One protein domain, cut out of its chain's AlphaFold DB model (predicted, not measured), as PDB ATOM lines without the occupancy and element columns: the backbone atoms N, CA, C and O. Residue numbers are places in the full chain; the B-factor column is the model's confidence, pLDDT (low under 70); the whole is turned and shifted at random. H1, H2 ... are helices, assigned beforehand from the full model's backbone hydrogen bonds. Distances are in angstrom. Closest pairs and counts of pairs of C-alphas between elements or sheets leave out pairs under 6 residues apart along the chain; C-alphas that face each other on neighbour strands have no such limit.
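This is residues 211 to 256 of the 261 residues of the protein "Hypothetical transcriptional regulatory protein" of Ralstonia solanacearum UW551 (UniProt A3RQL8). Two helices, H1 and the longer H2, form a loose corner, with the start of H1 near the last part of H2, and a long link, residues 226 to 236, swings round the open side from one to the other. After H2, residues 249 to 256 fold back toward H1, while residues 233 to 238, at the far end of the link and the beginning of H2, stick out. The printed part has 46 residues with two named helices, H1 then H2, and no named strand. The class is all helix, though 19 of the 46 residues are in named elements. The whole is compact, with a radius of gyration of the C-alphas of 10.6 A and spans of 29 by 21 by 16 A.

H1, residues 219 to 225, and H2, residues 237 to 248, are close but not clearly touching, with 2 pairs of C-alphas within 8 A. Their closest C-alphas, those of Leu 219 and Leu 246, are 6.8 A apart. Their lines stand about perpendicular, at 76 degrees, and their centres are 14.6 A apart. In H2 every O i to N i+4 pair is within hydrogen-bond range; in H1 2 of 3 are.

H1 runs from Leu 219, with its C-alpha at (-5.224, -12.920, 42.407), to Thr 225. H2 begins at Gly 237, with its C-alpha at (-2.225, -28.414, 49.325), and ends at Ala 248, with its C-alpha at (4.569, -15.393, 42.170), 16.3 A from first to last C-alpha.

The two C-alphas farthest apart, those of Gly 214 and Ser 235, are 30.1 A apart. The link from H1 to H2, 11 residues, is long. The printed part has no cut, its mean pLDDT is 90.2, and no printed residue is under 70.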
ATOM      1  N   GLN A 211     -21.833 -11.456  41.903       92.19
ATOM      2  CA  GLN A 211     -21.443 -10.045  42.058       92.19
ATOM      3  C   GLN A 211     -19.940  -9.772  41.843       92.19
ATOM      4  O   GLN A 211     -19.553  -8.631  41.591       92.19
ATOM      5  N   TRP A 212     -19.093 -10.799  41.975       92.38
ATOM      6  CA  TRP A 212     -17.645 -10.712  41.761       92.38
ATOM      7  C   TRP A 212     -17.232 -11.147  40.354       92.38
ATOM      8  O   TRP A 212     -16.113 -10.849  39.928       92.38
ATOM      9  N   THR A 213     -18.142 -11.774  39.606       90.81
ATOM     10  CA  THR A 213     -17.915 -12.174  38.218       90.81
ATOM     11  C   THR A 213     -17.546 -10.955  37.375       90.81
ATOM     12  O   THR A 213     -18.210  -9.921  37.412       90.81
ATOM     13  N   GLY A 214     -16.437 -11.055  36.641       88.38
ATOM     14  CA  GLY A 214     -15.897  -9.967  35.821       88.38
ATOM     15  C   GLY A 214     -15.126  -8.894  36.598       88.38
ATOM     16  O   GLY A 214     -14.366  -8.155  35.980       88.38
ATOM     17  N   ARG A 215     -15.260  -8.829  37.932       92.38
ATOM     18  CA  ARG A 215     -14.491  -7.920  38.803       92.38
ATOM     19  C   ARG A 215     -13.228  -8.563  39.366       92.38
ATOM     20  O   ARG A 215     -12.278  -7.836  39.650       92.38
ATOM     21  N   VAL A 216     -13.247  -9.886  39.531       93.50
ATOM     22  CA  VAL A 216     -12.117 -10.710  39.968       93.50
ATOM     23  C   VAL A 216     -11.786 -11.705  38.859       93.50
ATOM     24  O   VAL A 216     -12.568 -12.618  38.597       93.50
ATOM     25  N   GLN A 217     -10.649 -11.506  38.193       90.56
ATOM     26  CA  GLN A 217     -10.140 -12.389  37.134       90.56
ATOM     27  C   GLN A 217      -8.724 -12.906  37.436       90.56
ATOM     28  O   GLN A 217      -8.260 -13.840  36.789       90.56
ATOM     29  N   SER A 218      -8.057 -12.320  38.431       90.62
ATOM     30  CA  SER A 218      -6.700 -12.654  38.877       90.62
ATOM     31  C   SER A 218      -6.587 -12.600  40.404       90.62
ATOM     32  O   SER A 218      -7.499 -12.113  41.082       90.62
ATOM     33  N   LEU A 219      -5.467 -13.067  40.968       91.44
ATOM     34  CA  LEU A 219      -5.224 -12.920  42.407       91.44
ATOM     35  C   LEU A 219      -4.974 -11.458  42.787       91.44
ATOM     36  O   LEU A 219      -5.463 -11.010  43.825       91.44
ATOM     37  N   ALA A 220      -4.323 -10.680  41.918       93.06
ATOM     38  CA  ALA A 220      -4.189  -9.232  42.086       93.06
ATOM     39  C   ALA A 220      -5.542  -8.514  42.258       93.06
ATOM     40  O   ALA A 220      -5.656  -7.559  43.036       93.06
ATOM     41  N   ASP A 221      -6.602  -8.992  41.598       94.44
ATOM     42  CA  ASP A 221      -7.941  -8.425  41.771       94.44
ATOM     43  C   ASP A 221      -8.527  -8.672  43.161       94.44
ATOM     44  O   ASP A 221      -9.300  -7.838  43.636       94.44
ATOM     45  N   LEU A 222      -8.157  -9.761  43.843       93.81
ATOM     46  CA  LEU A 222      -8.579  -9.999  45.228       93.81
ATOM     47  C   LEU A 222      -8.044  -8.894  46.149       93.81
ATOM     48  O   LEU A 222      -8.810  -8.317  46.924       93.81
ATOM     49  N   ALA A 223      -6.764  -8.533  46.000       92.81
ATOM     50  CA  ALA A 223      -6.146  -7.443  46.753       92.81
ATOM     51  C   ALA A 223      -6.762  -6.077  46.394       92.81
ATOM     52  O   ALA A 223      -7.124  -5.291  47.274       92.81
ATOM     53  N   ARG A 224      -6.947  -5.807  45.092       95.00
ATOM     54  CA  ARG A 224      -7.487  -4.537  44.576       95.00
ATOM     55  C   ARG A 224      -8.938  -4.293  44.986       95.00
ATOM     56  O   ARG A 224      -9.295  -3.181  45.364       95.00
ATOM     57  N   THR A 225      -9.788  -5.308  44.869       93.56
ATOM     58  CA  THR A 225     -11.230  -5.184  45.138       93.56
ATOM     59  C   THR A 225     -11.586  -5.359  46.608       93.56
ATOM     60  O   THR A 225     -12.722  -5.074  46.984       93.56
ATOM     61  N   ARG A 226     -10.635  -5.827  47.434       92.94
ATOM     62  CA  ARG A 226     -10.859  -6.210  48.835       92.94
ATOM     63  C   ARG A 226     -11.996  -7.229  48.982       92.94
ATOM     64  O   ARG A 226     -12.661  -7.268  50.020       92.94
ATOM     65  N   ALA A 227     -12.237  -8.052  47.958       92.88
ATOM     66  CA  ALA A 227     -13.204  -9.137  48.039       92.88
ATOM     67  C   ALA A 227     -12.819 -10.070  49.194       92.88
ATOM     68  O   ALA A 227     -11.654 -10.445  49.324       92.88
ATOM     69  N   ARG A 228     -13.786 -10.428  50.047       93.88
ATOM     70  CA  ARG A 228     -13.535 -11.361  51.149       93.88
ATOM     71  C   ARG A 228     -13.231 -12.741  50.571       93.88
ATOM     72  O   ARG A 228     -14.094 -13.339  49.928       93.88
ATOM     73  N   PHE A 229     -12.018 -13.223  50.800       94.44
ATOM     74  CA  PHE A 229     -11.564 -14.543  50.399       94.44
ATOM     75  C   PHE A 229     -11.691 -15.502  51.579       94.44
ATOM     76  O   PHE A 229     -11.245 -15.193  52.676       94.44
ATOM     77  N   VAL A 230     -12.302 -16.665  51.353       94.06
ATOM     78  CA  VAL A 230     -12.400 -17.725  52.361       94.06
ATOM     79  C   VAL A 230     -11.393 -18.799  51.993       94.06
ATOM     80  O   VAL A 230     -11.520 -19.454  50.956       94.06
ATOM     81  N   ASN A 231     -10.369 -18.959  52.824       92.12
ATOM     82  CA  ASN A 231      -9.258 -19.838  52.502       92.12
ATOM     83  C   ASN A 231      -9.554 -21.305  52.859       92.12
ATOM     84  O   ASN A 231     -10.419 -21.625  53.674       92.12
ATOM     85  N   ARG A 232      -8.795 -22.232  52.271       90.50
ATOM     86  CA  ARG A 232      -8.761 -23.617  52.756       90.50
ATOM     87  C   ARG A 232      -7.914 -23.703  54.027       90.50
ATOM     88  O   ARG A 232      -7.056 -22.856  54.283       90.50
ATOM     89  N   GLN A 233      -8.125 -24.777  54.793       85.06
ATOM     90  CA  GLN A 233      -7.343 -25.087  55.994       85.06
ATOM     91  C   GLN A 233      -5.832 -24.973  55.731       85.06
ATOM     92  O   GLN A 233      -5.351 -25.383  54.667       85.06
ATOM     93  N   ARG A 234      -5.092 -24.446  56.714       82.88
ATOM     94  CA  ARG A 234      -3.670 -24.083  56.573       82.88
ATOM     95  C   ARG A 234      -2.782 -25.224  56.065       82.88
ATOM     96  O   ARG A 234      -1.876 -24.992  55.279       82.88
ATOM     97  N   SER A 235      -3.076 -26.458  56.466       75.56
ATOM     98  CA  SER A 235      -2.326 -27.660  56.083       75.56
ATOM     99  C   SER A 235      -2.673 -28.220  54.695       75.56
ATOM    100  O   SER A 235      -2.100 -29.226  54.280       75.56
ATOM    101  N   SER A 236      -3.626 -27.626  53.971       81.94
ATOM    102  CA  SER A 236      -4.053 -28.154  52.673       81.94
ATOM    103  C   SER A 236      -3.101 -27.788  51.534       81.94
ATOM    104  O   SER A 236      -2.574 -26.679  51.468       81.94
ATOM    105  N   GLY A 237      -2.972 -28.692  50.558       80.88
ATOM    106  CA  GLY A 237      -2.225 -28.414  49.325       80.88
ATOM    107  C   GLY A 237      -2.788 -27.229  48.531       80.88
ATOM    108  O   GLY A 237      -2.031 -26.511  47.893       80.88
ATOM    109  N   THR A 238      -4.099 -26.971  48.615       87.25
ATOM    110  CA  THR A 238      -4.722 -25.791  47.994       87.25
ATOM    111  C   THR A 238      -4.266 -24.489  48.655       87.25
ATOM    112  O   THR A 238      -4.003 -23.528  47.939       87.25
ATOM    113  N   ARG A 239      -4.121 -24.452  49.990       87.94
ATOM    114  CA  ARG A 239      -3.553 -23.287  50.687       87.94
ATOM    115  C   ARG A 239      -2.107 -23.051  50.261       87.94
ATOM    116  O   ARG A 239      -1.763 -21.940  49.883       87.94
ATOM    117  N   LEU A 240      -1.296 -24.109  50.248       84.81
ATOM    118  CA  LEU A 240       0.096 -24.030  49.809       84.81
ATOM    119  C   LEU A 240       0.221 -23.514  48.366       84.81
ATOM    120  O   LEU A 240       1.096 -22.700  48.081       84.81
ATOM    121  N   LEU A 241      -0.642 -23.987  47.460       86.50
ATOM    122  CA  LEU A 241      -0.696 -23.498  46.084       86.50
ATOM    123  C   LEU A 241      -1.066 -22.013  46.039       86.50
ATOM    124  O   LEU A 241      -0.395 -21.247  45.357       86.50
ATOM    125  N   PHE A 242      -2.111 -21.609  46.763       90.12
ATOM    126  CA  PHE A 242      -2.548 -20.217  46.810       90.12
ATOM    127  C   PHE A 242      -1.423 -19.290  47.282       90.12
ATOM    128  O   PHE A 242      -1.141 -18.292  46.627       90.12
ATOM    129  N   ASP A 243      -0.710 -19.668  48.343       88.25
ATOM    130  CA  ASP A 243       0.414 -18.894  48.877       88.25
ATOM    131  C   ASP A 243       1.573 -18.794  47.872       88.25
ATOM    132  O   ASP A 243       2.172 -17.730  47.716       88.25
ATOM    133  N   GLN A 244       1.865 -19.875  47.138       85.31
ATOM    134  CA  GLN A 244       2.855 -19.844  46.054       85.31
ATOM    135  C   GLN A 244       2.440 -18.897  44.925       85.31
ATOM    136  O   GLN A 244       3.286 -18.165  44.413       85.31
ATOM    137  N   LEU A 245       1.160 -18.895  44.543       88.31
ATOM    138  CA  LEU A 245       0.652 -18.024  43.485       88.31
ATOM    139  C   LEU A 245       0.644 -16.547  43.909       88.31
ATOM    140  O   LEU A 245       1.004 -15.697  43.102       88.31
ATOM    141  N   LEU A 246       0.324 -16.238  45.173       90.50
ATOM    142  CA  LEU A 246       0.449 -14.876  45.704       90.50
ATOM    143  C   LEU A 246       1.889 -14.369  45.586       90.50
ATOM    144  O   LEU A 246       2.119 -13.304  45.021       90.50
ATOM    145  N   VAL A 247       2.863 -15.161  46.049       87.31
ATOM    146  CA  VAL A 247       4.286 -14.798  45.959       87.31
ATOM    147  C   VAL A 247       4.725 -14.627  44.503       87.31
ATOM    148  O   VAL A 247       5.463 -13.690  44.200       87.31
ATOM    149  N   ALA A 248       4.263 -15.492  43.597       85.31
ATOM    150  CA  ALA A 248       4.569 -15.393  42.170       85.31
ATOM    151  C   ALA A 248       4.020 -14.105  41.527       85.31
ATOM    152  O   ALA A 248       4.654 -13.562  40.625       85.31
ATOM    153  N   GLU A 249       2.889 -13.586  42.015       89.25
ATOM    154  CA  GLU A 249       2.318 -12.295  41.603       89.25
ATOM    155  C   GLU A 249       2.859 -11.094  42.410       89.25
ATOM    156  O   GLU A 249       2.432  -9.960  42.194       89.25
ATOM    157  N   GLY A 250       3.809 -11.305  43.331       90.69
ATOM    158  CA  GLY A 250       4.355 -10.243  44.186       90.69
ATOM    159  C   GLY A 250       3.368  -9.726  45.238       90.69
ATOM    160  O   GLY A 250       3.505  -8.595  45.708       90.69
ATOM    161  N   LEU A 251       2.372 -10.539  45.591       93.44
ATOM    162  CA  LEU A 251       1.359 -10.250  46.596       93.44
ATOM    163  C   LEU A 251       1.731 -10.871  47.942       93.44
ATOM    164  O   LEU A 251       2.322 -11.950  48.025       93.44
ATOM    165  N   TYR A 252       1.312 -10.200  49.007       92.94
ATOM    166  CA  TYR A 252       1.493 -10.634  50.383       92.94
ATOM    167  C   TYR A 252       0.151 -11.052  51.006       92.94
ATOM    168  O   TYR A 252      -0.891 -10.470  50.689       92.94
ATOM    169  N   PRO A 253       0.152 -12.051  51.907       93.38
ATOM    170  CA  PRO A 253      -1.032 -12.500  52.640       93.38
ATOM    171  C   PRO A 253      -1.915 -11.404  53.253       93.38
ATOM    172  O   PRO A 253      -3.138 -11.479  53.182       93.38
ATOM    173  N   ASP A 254      -1.303 -10.368  53.828       94.44
ATOM    174  CA  ASP A 254      -1.969  -9.243  54.498       94.44
ATOM    175  C   ASP A 254      -2.726  -8.315  53.531       94.44
ATOM    176  O   ASP A 254      -3.586  -7.535  53.946       94.44
ATOM    177  N   GLN A 255      -2.457  -8.426  52.229       94.81
ATOM    178  CA  GLN A 255      -3.193  -7.717  51.186       94.81
ATOM    179  C   GLN A 255      -4.516  -8.410  50.826       94.81
ATOM    180  O   GLN A 255      -5.360  -7.806  50.161       94.81
ATOM    181  N   ILE A 256      -4.722  -9.656  51.264       96.38
ATOM    182  CA  ILE A 256      -5.917 -10.443  50.962       96.38
ATOM    183  C   ILE A 256      -6.919 -10.333  52.116       96.38
ATOM    184  O   ILE A 256      -6.674 -10.762  53.242       96.38
TER     185      ILE A 256